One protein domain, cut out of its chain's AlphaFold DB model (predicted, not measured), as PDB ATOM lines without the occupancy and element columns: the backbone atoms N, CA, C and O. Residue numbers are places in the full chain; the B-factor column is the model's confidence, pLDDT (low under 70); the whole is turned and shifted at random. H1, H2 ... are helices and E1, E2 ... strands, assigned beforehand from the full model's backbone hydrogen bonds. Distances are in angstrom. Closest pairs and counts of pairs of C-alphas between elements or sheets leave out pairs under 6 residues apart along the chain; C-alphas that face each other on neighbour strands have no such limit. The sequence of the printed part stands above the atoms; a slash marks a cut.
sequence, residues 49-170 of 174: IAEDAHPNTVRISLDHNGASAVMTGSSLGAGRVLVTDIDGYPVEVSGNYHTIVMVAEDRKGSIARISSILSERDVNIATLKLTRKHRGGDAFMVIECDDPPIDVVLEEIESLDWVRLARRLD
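This is residues 49 to 170 of the 174 residues of the protein "ACT domain-containing protein" of Gemmatimonadaceae bacterium (UniProt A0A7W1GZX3). A four-stranded sheet, E6 E7 E5 E8, has two helices, H1 and H2, side by side over one face, while E4, an edge strand of a second four-stranded sheet, comes close over its other face. From E4 that second sheet slants away through E3 and E2 to E1, and the two sheets are only partly face to face, like an open wedge. The 122 printed residues, with two named helices and eight named strands in the order E1 E2 E3 E4 E5 H1 E6 E7 H2 E8, are of mixed class, and both sheets are antiparallel. The whole is compact, with a radius of gyration of the C-alphas of 15.1 A and spans of 43 by 32 by 30 A.

E1, residues 57 to 64, E2, 67 to 77, E3, 80 to 86, and E4, 89 to 93, form a meander, each strand the antiparallel neighbour of the one before, in a twisted sheet. N 60 and O 71 of the hairpin E1 and E2 are 2.8 A apart, N 74 and O 82 of the hairpin E2 and E3 2.8 A, and N 91 and O 84 of the hairpin E3 and E4 3.0 A, within hydrogen-bond range. E5, residues 98 to 105, H1, 110 to 119, E6, 125 to 132, E7, 138 to 145, H2, 151 to 158, and E8, 163 to 169, follow. The second sheet, also twisted, runs E6 E7 E5 E8, with N 129 and O 142 2.9 A apart, N 102 and O 141 2.9 A, and N 101 and O 167 2.9 A. The sheets form a sandwich, two sheets face to face, with best planes 35 degrees apart; the C-alphas of Tyr 89 and Phe 140 are the closest of E4 and E7, 6.6 A, while E1, E2 and E3 are apart from E5, E6, E7 and E8. H1 and H2 are on the same face of the second sheet, two layers, at heights of 8.1 A and 8.9 A. H2 lies over E8 and along it, at 10 degrees on the local plane. H1 and H2 touch, closest at the C-alphas of Leu 118 and Val 153, 6.7 A, at a shallow tilt of 12 degrees, opposite ways. E5, H1, E6 and E7, H2, E8 are split strand-helix-strand units, another strand standing between their two strands, with right-handed crossovers. In H1 and H2 every O i to N i+4 pair is within hydrogen-bond range.

E1 begins at C-alpha 57, (4.320, 48.007, 19.560), and is 23.1 A long; E2, the longest strand, is 31.6 A. E5 is 22.6 A, E7 22.2 A, E6 20.1 A, E3 18.1 A and H1 14.2 A. E8, 16.9 A, ends at C-alpha 169, (7.850, 30.740, 9.603).

The two C-alphas farthest apart, those of Glu 51 and Glu 120, are 45.0 A apart. The printed part has no cut, and its links between named elements are tight. The mean pLDDT of the printed part is 90.7, and no printed residue is under 70.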
ATOM      1  N   ILE A  49      -2.280  51.560  21.371       85.94
ATOM      2  CA  ILE A  49      -2.755  50.179  21.172       85.94
ATOM      3  C   ILE A  49      -3.334  49.610  22.477       85.94
ATOM      4  O   ILE A  49      -4.422  49.042  22.470       85.94
ATOM      5  N   ALA A  50      -2.611  49.784  23.583       83.75
ATOM      6  CA  ALA A  50      -3.026  49.466  24.948       83.75
ATOM      7  C   ALA A  50      -2.190  50.308  25.928       83.75
ATOM      8  O   ALA A  50      -1.106  50.776  25.568       83.75
ATOM      9  N   GLU A  51      -2.695  50.530  27.144       80.56
ATOM     10  CA  GLU A  51      -2.024  51.374  28.149       80.56
ATOM     11  C   GLU A  51      -0.693  50.778  28.631       80.56
ATOM     12  O   GLU A  51       0.252  51.515  28.906       80.56
ATOM     13  N   ASP A  52      -0.608  49.452  28.691       84.81
ATOM     14  CA  ASP A  52       0.550  48.671  29.128       84.81
ATOM     15  C   ASP A  52       1.402  48.135  27.961       84.81
ATOM     16  O   ASP A  52       2.389  47.429  28.179       84.81
ATOM     17  N   ALA A  53       1.057  48.483  26.716       85.56
ATOM     18  CA  ALA A  53       1.813  48.053  25.548       85.56
ATOM     19  C   ALA A  53       3.237  48.630  25.542       85.56
ATOM     20  O   ALA A  53       3.496  49.764  25.956       85.56
ATOM     21  N   HIS A  54       4.177  47.863  24.988       87.56
ATOM     22  CA  HIS A  54       5.544  48.327  24.791       87.56
ATOM     23  C   HIS A  54       5.561  49.592  23.898       87.56
ATOM     24  O   HIS A  54       4.835  49.672  22.904       87.56
ATOM     25  N   PRO A  55       6.426  50.594  24.148       85.94
ATOM     26  CA  PRO A  55       6.448  51.831  23.354       85.94
ATOM     27  C   PRO A  55       6.708  51.607  21.855       85.94
ATOM     28  O   PRO A  55       6.384  52.464  21.028       85.94
ATOM     29  N   ASN A  56       7.290  50.459  21.494       88.94
ATOM     30  CA  ASN A  56       7.544  50.015  20.122       88.94
ATOM     31  C   ASN A  56       6.629  48.862  19.689       88.94
ATOM     32  O   ASN A  56       7.089  47.949  19.008       88.94
ATOM     33  N   THR A  57       5.362  48.894  20.091       92.88
ATOM     34  CA  THR A  57       4.320  48.007  19.560       92.88
ATOM     35  C   THR A  57       3.739  48.565  18.259       92.88
ATOM     36  O   THR A  57       3.581  49.779  18.101       92.88
ATOM     37  N   VAL A  58       3.429  47.666  17.329       94.00
ATOM     38  CA  VAL A  58       2.673  47.913  16.099       94.00
ATOM     39  C   VAL A  58       1.534  46.901  16.045       94.00
ATOM     40  O   VAL A  58       1.723  45.733  16.383       94.00
ATOM     41  N   ARG A  59       0.363  47.357  15.603       95.50
ATOM     42  CA  ARG A  59      -0.714  46.490  15.131       95.50
ATOM     43  C   ARG A  59      -0.780  46.628  13.616       95.50
ATOM     44  O   ARG A  59      -0.865  47.745  13.115       95.50
ATOM     45  N   ILE A  60      -0.708  45.505  12.918       95.75
ATOM     46  CA  ILE A  60      -0.802  45.417  11.464       95.75
ATOM     47  C   ILE A  60      -2.137  44.755  11.146       95.75
ATOM     48  O   ILE A  60      -2.401  43.657  11.631       95.75
ATOM     49  N   SER A  61      -2.954  45.426  10.343       96.19
ATOM     50  CA  SER A  61      -4.167  44.860   9.758       96.19
ATOM     51  C   SER A  61      -3.931  44.695   8.263       96.19
ATOM     52  O   SER A  61      -3.441  45.621   7.616       96.19
ATOM     53  N   LEU A  62      -4.237  43.515   7.737       95.81
ATOM     54  CA  LEU A  62      -4.060  43.156   6.336       95.81
ATOM     55  C   LEU A  62      -5.395  42.713   5.758       95.81
ATOM     56  O   LEU A  62      -6.128  41.975   6.411       95.81
ATOM     57  N   ASP A  63      -5.645  43.098   4.513       95.56
ATOM     58  CA  ASP A  63      -6.810  42.689   3.740       95.56
ATOM     59  C   ASP A  63      -6.366  42.323   2.320       95.56
ATOM     60  O   ASP A  63      -5.677  43.092   1.647       95.56
ATOM     61  N   HIS A  64      -6.753  41.139   1.850       93.88
ATOM     62  CA  HIS A  64      -6.452  40.678   0.497       93.88
ATOM     63  C   HIS A  64      -7.503  39.676   0.010       93.88
ATOM     64  O   HIS A  64      -7.749  38.662   0.656       93.88
ATOM     65  N   ASN A  65      -8.118  39.935  -1.150       93.81
ATOM     66  CA  ASN A  65      -9.092  39.040  -1.797       93.81
ATOM     67  C   ASN A  65     -10.211  38.517  -0.868       93.81
ATOM     68  O   ASN A  65     -10.632  37.367  -0.972       93.81
ATOM     69  N   GLY A  66     -10.699  39.363   0.042       91.19
ATOM     70  CA  GLY A  66     -11.758  39.007   0.994       91.19
ATOM     71  C   GLY A  66     -11.289  38.235   2.232       91.19
ATOM     72  O   GLY A  66     -12.114  37.936   3.091       91.19
ATOM     73  N   ALA A  67      -9.993  37.940   2.351       90.00
ATOM     74  CA  ALA A  67      -9.372  37.490   3.590       90.00
ATOM     75  C   ALA A  67      -8.792  38.685   4.350       90.00
ATOM     76  O   ALA A  67      -8.267  39.616   3.734       90.00
ATOM     77  N   SER A  68      -8.851  38.631   5.678       93.19
ATOM     78  CA  SER A  68      -8.235  39.619   6.553       93.19
ATOM     79  C   SER A  68      -7.429  38.946   7.656       93.19
ATOM     80  O   SER A  68      -7.704  37.803   8.027       93.19
ATOM     81  N   ALA A  69      -6.410  39.645   8.148       92.00
ATOM     82  CA  ALA A  69      -5.591  39.205   9.269       92.00
ATOM     83  C   ALA A  69      -5.173  40.407  10.116       92.00
ATOM     84  O   ALA A  69      -4.885  41.484   9.587       92.00
ATOM     85  N   VAL A  70      -5.103  40.225  11.432       94.75
ATOM     86  CA  VAL A  70      -4.608  41.241  12.364       94.75
ATOM     87  C   VAL A  70      -3.510  40.643  13.223       94.75
ATOM     88  O   VAL A  70      -3.682  39.595  13.834       94.75
ATOM     89  N   MET A  71      -2.381  41.335  13.317       94.06
ATOM     90  CA  MET A  71      -1.252  40.921  14.142       94.06
ATOM     91  C   MET A  71      -0.768  42.082  15.003       94.06
ATOM     92  O   MET A  71      -0.701  43.224  14.549       94.06
ATOM     93  N   THR A  72      -0.426  41.795  16.257       95.44
ATOM     94  CA  THR A  72       0.197  42.762  17.165       95.44
ATOM     95  C   THR A  72       1.564  42.249  17.589       95.44
ATOM     96  O   THR A  72       1.695  41.126  18.081       95.44
ATOM     97  N   GLY A  73       2.585  43.087  17.431       94.56
ATOM     98  CA  GLY A  73       3.953  42.746  17.795       94.56
ATOM     99  C   GLY A  73       4.756  43.956  18.241       94.56
ATOM    100  O   GLY A  73       4.406  45.103  17.963       94.56
ATOM    101  N   SER A  74       5.839  43.701  18.966       93.25
ATOM    102  CA  SER A  74       6.681  44.731  19.562       93.25
ATOM    103  C   SER A  74       8.150  44.512  19.241       93.25
ATOM    104  O   SER A  74       8.652  43.397  19.349       93.25
ATOM    105  N   SER A  75       8.868  45.590  18.926       90.44
ATOM    106  CA  SER A  75      10.333  45.564  18.945       90.44
ATOM    107  C   SER A  75      10.826  45.791  20.370       90.44
ATOM    108  O   SER A  75      10.553  46.837  20.960       90.44
ATOM    109  N   LEU A  76      11.582  44.835  20.906       89.62
ATOM    110  CA  LEU A  76      12.146  44.870  22.262       89.62
ATOM    111  C   LEU A  76      13.555  45.497  22.302       89.62
ATOM    112  O   LEU A  76      14.238  45.449  23.327       89.62
ATOM    113  N   GLY A  77      14.006  46.062  21.176       84.62
ATOM    114  CA  GLY A  77      15.352  46.608  21.002       84.62
ATOM    115  C   GLY A  77      16.421  45.544  20.725       84.62
ATOM    116  O   GLY A  77      16.214  44.347  20.934       84.62
ATOM    117  N   ALA A  78      17.581  46.002  20.236       83.44
ATOM    118  CA  ALA A  78      18.726  45.160  19.861       83.44
ATOM    119  C   ALA A  78      18.374  44.035  18.862       83.44
ATOM    120  O   ALA A  78      18.832  42.907  18.998       83.44
ATOM    121  N   GLY A  79      17.506  44.333  17.889       81.25
ATOM    122  CA  GLY A  79      17.073  43.370  16.867       81.25
ATOM    123  C   GLY A  79      16.033  42.349  17.337       81.25
ATOM    124  O   GLY A  79      15.554  41.567  16.526       81.25
ATOM    125  N   ARG A  80      15.633  42.366  18.615       87.94
ATOM    126  CA  ARG A  80      14.628  41.435  19.141       87.94
ATOM    127  C   ARG A  80      13.213  41.920  18.858       87.94
ATOM    128  O   ARG A  80      12.902  43.107  19.016       87.94
ATOM    129  N   VAL A  81      12.348  40.975  18.517       91.00
ATOM    130  CA  VAL A  81      10.920  41.190  18.293       91.00
ATOM    131  C   VAL A  81      10.108  40.194  19.107       91.00
ATOM    132  O   VAL A  81      10.610  39.147  19.513       91.00
ATOM    133  N   LEU A  82       8.854  40.541  19.363       92.62
ATOM    134  CA  LEU A  82       7.891  39.645  19.977       92.62
ATOM    135  C   LEU A  82       6.509  39.888  19.384       92.62
ATOM    136  O   LEU A  82       5.956  40.976  19.546       92.62
ATOM    137  N   VAL A  83       5.947  38.879  18.724       92.88
ATOM    138  CA  VAL A  83       4.535  38.866  18.330       92.88
ATOM    139  C   VAL A  83       3.720  38.334  19.501       92.88
ATOM    140  O   VAL A  83       4.045  37.276  20.044       92.88
ATOM    141  N   THR A  84       2.689  39.083  19.891       92.50
ATOM    142  CA  THR A  84       1.881  38.819  21.092       92.50
ATOM    143  C   THR A  84       0.433  38.454  20.785       92.50
ATOM    144  O   THR A  84      -0.249  37.885  21.633       92.50
ATOM    145  N   ASP A  85      -0.059  38.791  19.593       91.88
ATOM    146  CA  ASP A  85      -1.431  38.502  19.171       91.88
ATOM    147  C   ASP A  85      -1.500  38.290  17.656       91.88
ATOM    148  O   ASP A  85      -0.886  39.051  16.903       91.88
ATOM    149  N   ILE A  86      -2.247  37.273  17.227       89.56
ATOM    150  CA  ILE A  86      -2.613  37.023  15.825       89.56
ATOM    151  C   ILE A  86      -4.101  36.666  15.799       89.56
ATOM    152  O   ILE A  86      -4.511  35.715  16.456       89.56
ATOM    153  N   ASP A  87      -4.924  37.427  15.082       87.75
ATOM    154  CA  ASP A  87      -6.380  37.239  14.949       87.75
ATOM    155  C   ASP A  87      -7.124  37.089  16.295       87.75
ATOM    156  O   ASP A  87      -8.088  36.321  16.468       87.75
ATOM    157  N   GLY A  88      -6.658  37.835  17.303       87.00
ATOM    158  CA  GLY A  88      -7.186  37.788  18.665       87.00
ATOM    159  C   GLY A  88      -6.804  36.524  19.440       87.00
ATOM    160  O   GLY A  88      -7.432  36.227  20.461       87.00
ATOM    161  N   TYR A  89      -5.866  35.721  18.934       85.88
ATOM    162  CA  TYR A  89      -5.237  34.636  19.673       85.88
ATOM    163  C   TYR A  89      -3.953  35.154  20.330       85.88
ATOM    164  O   TYR A  89      -3.027  35.549  19.618       85.88
ATOM    165  N   PRO A  90      -3.858  35.099  21.671       87.12
ATOM    166  CA  PRO A  90      -2.616  35.388  22.370       87.12
ATOM    167  C   PRO A  90      -1.520  34.399  21.968       87.12
ATOM    168  O   PRO A  90      -1.699  33.178  22.065       87.12
ATOM    169  N   VAL A  91      -0.378  34.930  21.546       86.94
ATOM    170  CA  VAL A  91       0.787  34.154  21.104       86.94
ATOM    171  C   VAL A  91       2.068  34.706  21.713       86.94
ATOM    172  O   VAL A  91       2.083  35.785  22.297       86.94
ATOM    173  N   GLU A  92       3.159  33.962  21.577       88.50
ATOM    174  CA  GLU A  92       4.492  34.436  21.936       88.50
ATOM    175  C   GLU A  92       5.479  33.890  20.901       88.50
ATOM    176  O   GLU A  92       5.963  32.769  21.040       88.50
ATOM    177  N   VAL A  93       5.710  34.660  19.831       89.56
ATOM    178  CA  VAL A  93       6.629  34.292  18.741       89.56
ATOM    179  C   VAL A  93       7.769  35.296  18.688       89.56
ATOM    180  O   VAL A  93       7.549  36.492  18.478       89.56
ATOM    181  N   SER A  94       8.991  34.805  18.884       89.62
ATOM    182  CA  SER A  94      10.200  35.640  18.938       89.62
ATOM    183  C   SER A  94      10.955  35.720  17.607       89.62
ATOM    184  O   SER A  94      11.752  36.635  17.406       89.62
ATOM    185  N   GLY A  95      10.718  34.764  16.700       88.56
ATOM    186  CA  GLY A  95      11.458  34.621  15.441       88.56
ATOM    187  C   GLY A  95      12.870  34.043  15.599       88.56
ATOM    188  O   GLY A  95      13.632  34.041  14.631       88.56
ATOM    189  N   ASN A  96      13.229  33.564  16.797       89.88
ATOM    190  CA  ASN A  96      14.545  32.988  17.102       89.88
ATOM    191  C   ASN A  96      14.687  31.515  16.693       89.88
ATOM    192  O   ASN A  96      15.800  30.999  16.665       89.88
ATOM    193  N   TYR A  97      13.579  30.855  16.367       91.94
ATOM    194  CA  TYR A  97      13.516  29.450  15.977       91.94
ATOM    195  C   TYR A  97      12.757  29.307  14.663       91.94
ATOM    196  O   TYR A  97      12.019  30.211  14.263       91.94
ATOM    197  N   HIS A  98      12.893  28.153  14.014       92.88
ATOM    198  CA  HIS A  98      11.941  27.765  12.978       92.88
ATOM    199  C   HIS A  98      10.592  27.522  13.644       92.88
ATOM    200  O   HIS A  98      10.526  26.856  14.673       92.88
ATOM    201  N   THR A  99       9.512  28.090  13.118       93.12
ATOM    202  CA  THR A  99       8.216  28.046  13.803       93.12
ATOM    203  C   THR A  99       7.146  27.462  12.899       93.12
ATOM    204  O   THR A  99       7.005  27.875  11.754       93.12
ATOM    205  N   ILE A 100       6.349  26.537  13.422       93.81
ATOM    206  CA  ILE A 100       5.063  26.156  12.839       93.81
ATOM    207  C   ILE A 100       3.977  26.861  13.640       93.81
ATOM    208  O   ILE A 100       3.889  26.718  14.859       93.81
ATOM    209  N   VAL A 101       3.148  27.618  12.940       92.25
ATOM    210  CA  VAL A 101       1.958  28.259  13.484       92.25
ATOM    211  C   VAL A 101       0.743  27.564  12.896       92.25
ATOM    212  O   VAL A 101       0.642  27.448  11.677       92.25
ATOM    213  N   MET A 102      -0.180  27.103  13.734       92.25
ATOM    214  CA  MET A 102      -1.394  26.439  13.268       92.25
ATOM    215  C   MET A 102      -2.645  26.886  14.019       92.25
ATOM    216  O   MET A 102      -2.613  27.134  15.224       92.25
ATOM    217  N   VAL A 103      -3.759  26.918  13.291       91.00
ATOM    218  CA  VAL A 103      -5.112  27.004  13.842       91.00
ATOM    219  C   VAL A 103      -5.757  25.643  13.644       91.00
ATOM    220  O   VAL A 103      -5.881  25.167  12.514       91.00
ATOM    221  N   ALA A 104      -6.146  24.999  14.736       91.62
ATOM    222  CA  ALA A 104      -6.660  23.639  14.712       91.62
ATOM    223  C   ALA A 104      -7.686  23.413  15.825       91.62
ATOM    224  O   ALA A 104      -7.672  24.097  16.848       91.62
ATOM    225  N   GLU A 105      -8.579  22.447  15.651       91.19
ATOM    226  CA  GLU A 105      -9.576  22.116  16.668       91.19
ATOM    227  C   GLU A 105      -8.917  21.453  17.886       91.19
ATOM    228  O   GLU A 105      -8.130  20.506  17.764       91.19
ATOM    229  N   ASP A 106      -9.255  21.924  19.090       88.38
ATOM    230  CA  ASP A 106      -8.743  21.371  20.346       88.38
ATOM    231  C   ASP A 106      -9.418  20.031  20.682       88.38
ATOM    232  O   ASP A 106     -10.356  19.949  21.487       88.38
ATOM    233  N   ARG A 107      -8.938  18.958  20.040       89.31
ATOM    234  CA  ARG A 107      -9.404  17.583  20.263       89.31
ATOM    235  C   ARG A 107      -8.404  16.740  21.047       89.31
ATOM    236  O   ARG A 107      -7.194  16.946  21.011       89.31
ATOM    237  N   LYS A 108      -8.913  15.724  21.748       91.00
ATOM    238  CA  LYS A 108      -8.069  14.776  22.493       91.00
ATOM    239  C   LYS A 108      -7.048  14.125  21.554       91.00
ATOM    240  O   LYS A 108      -7.416  13.622  20.500       91.00
ATOM    241  N   GLY A 109      -5.785  14.103  21.976       92.69
ATOM    242  CA  GLY A 109      -4.693  13.489  21.218       92.69
ATOM    243  C   GLY A 109      -4.074  14.373  20.132       92.69
ATOM    244  O   GLY A 109      -3.113  13.928  19.516       92.69
ATOM    245  N   SER A 110      -4.553  15.608  19.925       92.31
ATOM    246  CA  SER A 110      -3.984  16.555  18.950       92.31
ATOM    247  C   SER A 110      -2.484  16.778  19.168       92.31
ATOM    248  O   SER A 110      -1.692  16.508  18.272       92.31
ATOM    249  N   ILE A 111      -2.083  17.163  20.385       93.00
ATOM    250  CA  ILE A 111      -0.675  17.397  20.746       93.00
ATOM    251  C   ILE A 111       0.159  16.134  20.517       93.00
ATOM    252  O   ILE A 111       1.199  16.202  19.878       93.00
ATOM    253  N   ALA A 112      -0.319  14.973  20.978       95.50
ATOM    254  CA  ALA A 112       0.400  13.713  20.806       95.50
ATOM    255  C   ALA A 112       0.605  13.372  19.322       95.50
ATOM    256  O   ALA A 112       1.707  13.007  18.933       95.50
ATOM    257  N   ARG A 113      -0.429  13.547  18.486       95.75
ATOM    258  CA  ARG A 113      -0.332  13.310  17.041       95.75
ATOM    259  C   ARG A 113       0.694  14.235  16.390       95.75
ATOM    260  O   ARG A 113       1.504  13.753  15.610       95.75
ATOM    261  N   ILE A 114       0.676  15.525  16.721       95.25
ATOM    262  CA  ILE A 114       1.624  16.503  16.169       95.25
ATOM    263  C   ILE A 114       3.055  16.195  16.617       95.25
ATOM    264  O   ILE A 114       3.960  16.160  15.788       95.25
ATOM    265  N   SER A 115       3.261  15.898  17.902       95.12
ATOM    266  CA  SER A 115       4.572  15.493  18.415       95.12
ATOM    267  C   SER A 115       5.083  14.210  17.756       95.12
ATOM    268  O   SER A 115       6.271  14.127  17.459       95.12
ATOM    269  N   SER A 116       4.213  13.230  17.484       96.00
ATOM    270  CA  SER A 116       4.594  12.022  16.741       96.00
ATOM    271  C   SER A 116       5.032  12.337  15.312       96.00
ATOM    272  O   SER A 116       6.094  11.875  14.918       96.00
ATOM    273  N   ILE A 117       4.280  13.160  14.569       95.75
ATOM    274  CA  ILE A 117       4.645  13.550  13.192       95.75
ATOM    275  C   ILE A 117       6.038  14.191  13.162       95.75
ATOM    276  O   ILE A 117       6.875  13.824  12.339       95.75
ATOM    277  N   LEU A 118       6.305  15.119  14.086       94.75
ATOM    278  CA  LEU A 118       7.602  15.792  14.193       94.75
ATOM    279  C   LEU A 118       8.721  14.805  14.557       94.75
ATOM    280  O   LEU A 118       9.757  14.766  13.895       94.75
ATOM    281  N   SER A 119       8.489  13.949  15.555       93.94
ATOM    282  CA  SER A 119       9.476  12.965  16.014       93.94
ATOM    283  C   SER A 119       9.795  11.896  14.966       93.94
ATOM    284  O   SER A 119      10.948  11.497  14.845       93.94
ATOM    285  N   GLU A 120       8.810  11.432  14.193       94.69
ATOM    286  CA  GLU A 120       9.009  10.457  13.109       94.69
ATOM    287  C   GLU A 120       9.833  11.016  11.937       94.69
ATOM    288  O   GLU A 120      10.224  10.265  11.039       94.69
ATOM    289  N   ARG A 121      10.064  12.332  11.913       92.94
ATOM    290  CA  ARG A 121      10.895  13.033  10.926       92.94
ATOM    291  C   ARG A 121      12.147  13.649  11.552       92.94
ATOM    292  O   ARG A 121      12.783  14.471  10.906       92.94
ATOM    293  N   ASP A 122      12.488  13.235  12.774       91.81
ATOM    294  CA  ASP A 122      13.669  13.689  13.520       91.81
ATOM    295  C   ASP A 122      13.708  15.215  13.746       91.81
ATOM    296  O   ASP A 122      14.766  15.832  13.780       91.81
ATOM    297  N   VAL A 123      12.534  15.845  13.891       92.88
ATOM    298  CA  VAL A 123      12.415  17.280  14.191       92.88
ATOM    299  C   VAL A 123      12.277  17.479  15.699       92.88
ATOM    300  O   VAL A 123      11.264  17.095  16.295       92.88
ATOM    301  N   ASN A 124      13.276  18.113  16.321       94.06
ATOM    302  CA  ASN A 124      13.227  18.441  17.745       94.06
ATOM    303  C   ASN A 124      12.339  19.666  18.028       94.06
ATOM    304  O   ASN A 124      12.393  20.674  17.319       94.06
ATOM    305  N   ILE A 125      11.550  19.595  19.105       95.06
ATOM    306  CA  ILE A 125      10.680  20.687  19.563       95.06
ATOM    307  C   ILE A 125      11.404  21.464  20.664       95.06
ATOM    308  O   ILE A 125      11.569  20.961  21.775       95.06
ATOM    309  N   ALA A 126      11.764  22.714  20.380       93.44
ATOM    310  CA  ALA A 126      12.327  23.633  21.364       93.44
ATOM    311  C   ALA A 126      11.244  24.156  22.316       93.44
ATOM    312  O   ALA A 126      11.448  24.267  23.526       93.44
ATOM    313  N   THR A 127      10.069  24.499  21.782       92.75
ATOM    314  CA  THR A 127       8.930  24.991  22.567       92.75
ATOM    315  C   THR A 127       7.618  24.684  21.854       92.75
ATOM    316  O   THR A 127       7.504  24.835  20.643       92.75
ATOM    317  N   LEU A 128       6.597  24.285  22.616       93.06
ATOM    318  CA  LEU A 128       5.225  24.146  22.133       93.06
ATOM    319  C   LEU A 128       4.301  24.955  23.035       93.06
ATOM    320  O   LEU A 128       4.240  24.728  24.245       93.06
ATOM    321  N   LYS A 129       3.555  25.883  22.437       91.19
ATOM    322  CA  LYS A 129       2.528  26.678  23.115       91.19
ATOM    323  C   LYS A 129       1.191  26.471  22.426       91.19
ATOM    324  O   LYS A 129       1.102  26.552  21.206       91.19
ATOM    325  N   LEU A 130       0.156  26.216  23.218       90.31
ATOM    326  CA  LEU A 130      -1.220  26.119  22.749       90.31
ATOM    327  C   LEU A 130      -2.077  27.127  23.506       90.31
ATOM    328  O   LEU A 130      -2.174  27.072  24.734       90.31
ATOM    329  N   THR A 131      -2.746  27.992  22.755       89.44
ATOM    330  CA  THR A 131      -3.691  28.978  23.270       89.44
ATOM    331  C   THR A 131      -5.067  28.702  22.686       89.44
ATOM    332  O   THR A 131      -5.219  28.551  21.481       89.44
ATOM    333  N   ARG A 132      -6.104  28.664  23.523       84.50
ATOM    334  CA  ARG A 132      -7.495  28.458  23.083       84.50
ATOM    335  C   ARG A 132      -8.401  29.538  23.658       84.50
ATOM    336  O   ARG A 132      -8.273  29.877  24.832       84.50
ATOM    337  N   LYS A 133      -9.343  30.040  22.850       75.00
ATOM    338  CA  LYS A 133     -10.342  31.033  23.302       75.00
ATOM    339  C   LYS A 133     -11.362  30.402  24.259       75.00
ATOM    340  O   LYS A 133     -11.778  31.023  25.229       75.00
ATOM    341  N   HIS A 134     -11.744  29.153  24.003       76.12
ATOM    342  CA  HIS A 134     -12.582  28.336  24.878       76.12
ATOM    343  C   HIS A 134     -12.280  26.849  24.649       76.12
ATOM    344  O   HIS A 134     -11.667  26.464  23.655       76.12
ATOM    345  N   ARG A 135     -12.674  25.996  25.594       75.50
ATOM    346  CA  ARG A 135     -12.424  24.551  25.523       75.50
ATOM    347  C   ARG A 135     -13.246  23.904  24.402       75.50
ATOM    348  O   ARG A 135     -14.456  24.093  24.366       75.50
ATOM    349  N   GLY A 136     -12.597  23.088  23.566       71.00
ATOM    350  CA  GLY A 136     -13.243  22.331  22.485       71.00
ATOM    351  C   GLY A 136     -13.552  23.134  21.217       71.00
ATOM    352  O   GLY A 136     -14.171  22.585  20.313       71.00
ATOM    353  N   GLY A 137     -13.147  24.405  21.159       82.75
ATOM    354  CA  GLY A 137     -13.137  25.199  19.931       82.75
ATOM    355  C   GLY A 137     -11.753  25.219  19.285       82.75
ATOM    356  O   GLY A 137     -10.916  24.352  19.546       82.75
ATOM    357  N   ASP A 138     -11.495  26.252  18.488       86.62
ATOM    358  CA  ASP A 138     -10.191  26.448  17.859       86.62
ATOM    359  C   ASP A 138      -9.113  26.791  18.884       86.62
ATOM    360  O   ASP A 138      -9.273  27.666  19.749       86.62
ATOM    361  N   ALA A 139      -7.982  26.125  18.718       88.94
ATOM    362  CA  ALA A 139      -6.729  26.424  19.364       88.94
ATOM    363  C   ALA A 139      -5.730  26.964  18.341       88.94
ATOM    364  O   ALA A 139      -5.635  26.498  17.206       88.94
ATOM    365  N   PHE A 140      -4.960  27.939  18.792       91.44
ATOM    366  CA  PHE A 140      -3.775  28.430  18.127       91.44
ATOM    367  C   PHE A 140      -2.571  27.731  18.744       91.44
ATOM    368  O   PHE A 140      -2.367  27.803  19.959       91.44
ATOM    369  N   MET A 141      -1.793  27.029  17.932       92.44
ATOM    370  CA  MET A 141      -0.602  26.325  18.382       92.44
ATOM    371  C   MET A 141       0.628  26.898  17.683       92.44
ATOM    372  O   MET A 141       0.645  27.086  16.469       92.44
ATOM    373  N   VAL A 142       1.646  27.184  18.485       93.25
ATOM    374  CA  VAL A 142       2.964  27.652  18.065       93.25
ATOM    375  C   VAL A 142       3.967  26.585  18.468       93.25
ATOM    376  O   VAL A 142       4.048  26.224  19.644       93.25
ATOM    377  N   ILE A 143       4.715  26.082  17.495       94.31
ATOM    378  CA  ILE A 143       5.743  25.064  17.692       94.31
ATOM    379  C   ILE A 143       7.055  25.633  17.180       94.31
ATOM    380  O   ILE A 143       7.235  25.795  15.977       94.31
ATOM    381  N   GLU A 144       7.959  25.948  18.092       93.88
ATOM    382  CA  GLU A 144       9.326  26.344  17.779       93.88
ATOM    383  C   GLU A 144      10.200  25.084  17.722       93.88
ATOM    384  O   GLU A 144      10.192  24.269  18.649       93.88
ATOM    385  N   CYS A 145      10.914  24.913  16.613       94.00
ATOM    386  CA  CYS A 145      11.782  23.782  16.303       94.00
ATOM    387  C   CYS A 145      13.231  24.265  16.176       94.00
ATOM    388  O   CYS A 145      13.475  25.389  15.719       94.00
ATOM    389  N   ASP A 146      14.179  23.410  16.556       91.38
ATOM    390  CA  ASP A 146      15.610  23.725  16.430       91.38
ATOM    391  C   ASP A 146      16.044  23.768  14.961       91.38
ATOM    392  O   ASP A 146      16.726  24.700  14.533       91.38
ATOM    393  N   ASP A 147      15.570  22.798  14.181       89.38
ATOM    394  CA  ASP A 147      15.856  22.650  12.759       89.38
ATOM    395  C   ASP A 147      14.641  23.038  11.898       89.38
ATOM    396  O   ASP A 147      13.492  22.945  12.352       89.38
ATOM    397  N   PRO A 148      14.856  23.472  10.641       88.00
ATOM    398  CA  PRO A 148      13.764  23.779   9.728       88.00
ATOM    399  C   PRO A 148      12.916  22.525   9.475       88.00
ATOM    400  O   PRO A 148      13.437  21.535   8.955       88.00
ATOM    401  N   PRO A 149      11.602  22.548   9.774       81.69
ATOM    402  CA  PRO A 149      10.747  21.420   9.455       81.69
ATOM    403  C   PRO A 149      10.673  21.261   7.934       81.69
ATOM    404  O   PRO A 149      10.383  22.217   7.202       81.69
ATOM    405  N   ILE A 150      10.952  20.039   7.475       86.19
ATOM    406  CA  ILE A 150      10.863  19.649   6.067       86.19
ATOM    407  C   ILE A 150       9.426  19.799   5.560       86.19
ATOM    408  O   ILE A 150       8.477  19.614   6.319       86.19
ATOM    409  N   ASP A 151       9.257  20.087   4.270       87.69
ATOM    410  CA  ASP A 151       7.937  20.403   3.699       87.69
ATOM    411  C   ASP A 151       6.910  19.278   3.928       87.69
ATOM    412  O   ASP A 151       5.765  19.544   4.282       87.69
ATOM    413  N   VAL A 152       7.364  18.018   3.893       90.62
ATOM    414  CA  VAL A 152       6.553  16.823   4.191       90.62
ATOM    415  C   VAL A 152       5.887  16.878   5.575       90.62
ATOM    416  O   VAL A 152       4.776  16.382   5.739       90.62
ATOM    417  N   VAL A 153       6.533  17.479   6.583       93.12
ATOM    418  CA  VAL A 153       5.940  17.639   7.926       93.12
ATOM    419  C   VAL A 153       4.738  18.574   7.867       93.12
ATOM    420  O   VAL A 153       3.703  18.277   8.461       93.12
ATOM    421  N   LEU A 154       4.867  19.702   7.163       93.38
ATOM    422  CA  LEU A 154       3.784  20.676   7.058       93.38
ATOM    423  C   LEU A 154       2.614  20.099   6.254       93.38
ATOM    424  O   LEU A 154       1.480  20.209   6.706       93.38
ATOM    425  N   GLU A 155       2.893  19.419   5.140       94.19
ATOM    426  CA  GLU A 155       1.879  18.729   4.330       94.19
ATOM    427  C   GLU A 155       1.111  17.675   5.142       94.19
ATOM    428  O   GLU A 155      -0.118  17.600   5.078       94.19
ATOM    429  N   GLU A 156       1.816  16.878   5.953       95.69
ATOM    430  CA  GLU A 156       1.173  15.879   6.805       95.69
ATOM    431  C   GLU A 156       0.291  16.538   7.876       95.69
ATOM    432  O   GLU A 156      -0.828  16.075   8.109       95.69
ATOM    433  N   ILE A 157       0.741  17.639   8.486       95.50
ATOM    434  CA  ILE A 157      -0.060  18.414   9.444       95.50
ATOM    435  C   ILE A 157      -1.298  19.018   8.762       95.50
ATOM    436  O   ILE A 157      -2.393  18.922   9.311       95.50
ATOM    437  N   GLU A 158      -1.154  19.604   7.572       95.50
ATOM    438  CA  GLU A 158      -2.268  20.181   6.803       95.50
ATOM    439  C   GLU A 158      -3.279  19.121   6.334       95.50
ATOM    440  O   GLU A 158      -4.456  19.431   6.160       95.50
ATOM    441  N   SER A 159      -2.856  17.861   6.175       96.25
ATOM    442  CA  SER A 159      -3.747  16.750   5.803       96.25
ATOM    443  C   SER A 159      -4.704  16.313   6.923       96.25
ATOM    444  O   SER A 159      -5.639  15.543   6.686       96.25
ATOM    445  N   LEU A 160      -4.471  16.774   8.154       96.25
ATOM    446  CA  LEU A 160      -5.282  16.417   9.309       96.25
ATOM    447  C   LEU A 160      -6.639  17.129   9.249       96.25
ATOM    448  O   LEU A 160      -6.711  18.351   9.217       96.25
ATOM    449  N   ASP A 161      -7.726  16.361   9.356       95.12
ATOM    450  CA  ASP A 161      -9.122  16.819   9.211       95.12
ATOM    451  C   ASP A 161      -9.561  17.937  10.179       95.12
ATOM    452  O   ASP A 161     -10.589  18.575   9.985       95.12
ATOM    453  N   TRP A 162      -8.778  18.163  11.228       93.69
ATOM    454  CA  TRP A 162      -9.015  19.114  12.311       93.69
ATOM    455  C   TRP A 162      -8.045  20.301  12.288       93.69
ATOM    456  O   TRP A 162      -8.118  21.162  13.166       93.69
ATOM    457  N   VAL A 163      -7.128  20.359  11.321       94.88
ATOM    458  CA  VAL A 163      -6.233  21.499  11.104       94.88
ATOM    459  C   VAL A 163      -6.879  22.417  10.072       94.88
ATOM    460  O   VAL A 163      -7.172  22.014   8.952       94.88
ATOM    461  N   ARG A 164      -7.126  23.669  10.460       91.19
ATOM    462  CA  ARG A 164      -7.747  24.686   9.594       91.19
ATOM    463  C   ARG A 164      -6.705  25.461   8.801       91.19
ATOM    464  O   ARG A 164      -6.959  25.878   7.677       91.19
ATOM    465  N   LEU A 165      -5.547  25.678   9.416       90.00
ATOM    466  CA  LEU A 165      -4.424  26.403   8.844       90.00
ATOM    467  C   LEU A 165      -3.140  25.913   9.505       90.00
ATOM    468  O   LEU A 165      -3.098  25.812  10.730       90.00
ATOM    469  N   ALA A 166      -2.083  25.699   8.727       93.19
ATOM    470  CA  ALA A 166      -0.729  25.569   9.245       93.19
ATOM    471  C   ALA A 166       0.237  26.367   8.365       93.19
ATOM    472  O   ALA A 166       0.121  26.388   7.144       93.19
ATOM    473  N   ARG A 167       1.182  27.080   8.971       90.88
ATOM    474  CA  ARG A 167       2.187  27.870   8.256       90.88
ATOM    475  C   ARG A 167       3.543  27.688   8.910       90.88
ATOM    476  O   ARG A 167       3.651  27.718  10.135       90.88
ATOM    477  N   ARG A 168       4.576  27.537   8.080       91.38
ATOM    478  CA  ARG A 168       5.970  27.626   8.513       91.38
ATOM    479  C   ARG A 168       6.414  29.085   8.476       91.38
ATOM    480  O   ARG A 168       6.171  29.785   7.497       91.38
ATOM    481  N   LEU A 169       7.083  29.511   9.536       88.62
ATOM    482  CA  LEU A 169       7.850  30.740   9.603       88.62
ATOM    483  C   LEU A 169       9.321  30.356   9.717       88.62
ATOM    484  O   LEU A 169       9.707  29.568  10.586       88.62
ATOM    485  N   ASP A 170      10.137  30.905   8.829       85.19
ATOM    486  CA  ASP A 170      11.576  30.715   8.908       85.19
ATOM    487  C   ASP A 170      12.150  31.531  10.066       85.19
ATOM    488  O   ASP A 170      11.646  32.606  10.403       85.19
TER     489      ASP A 170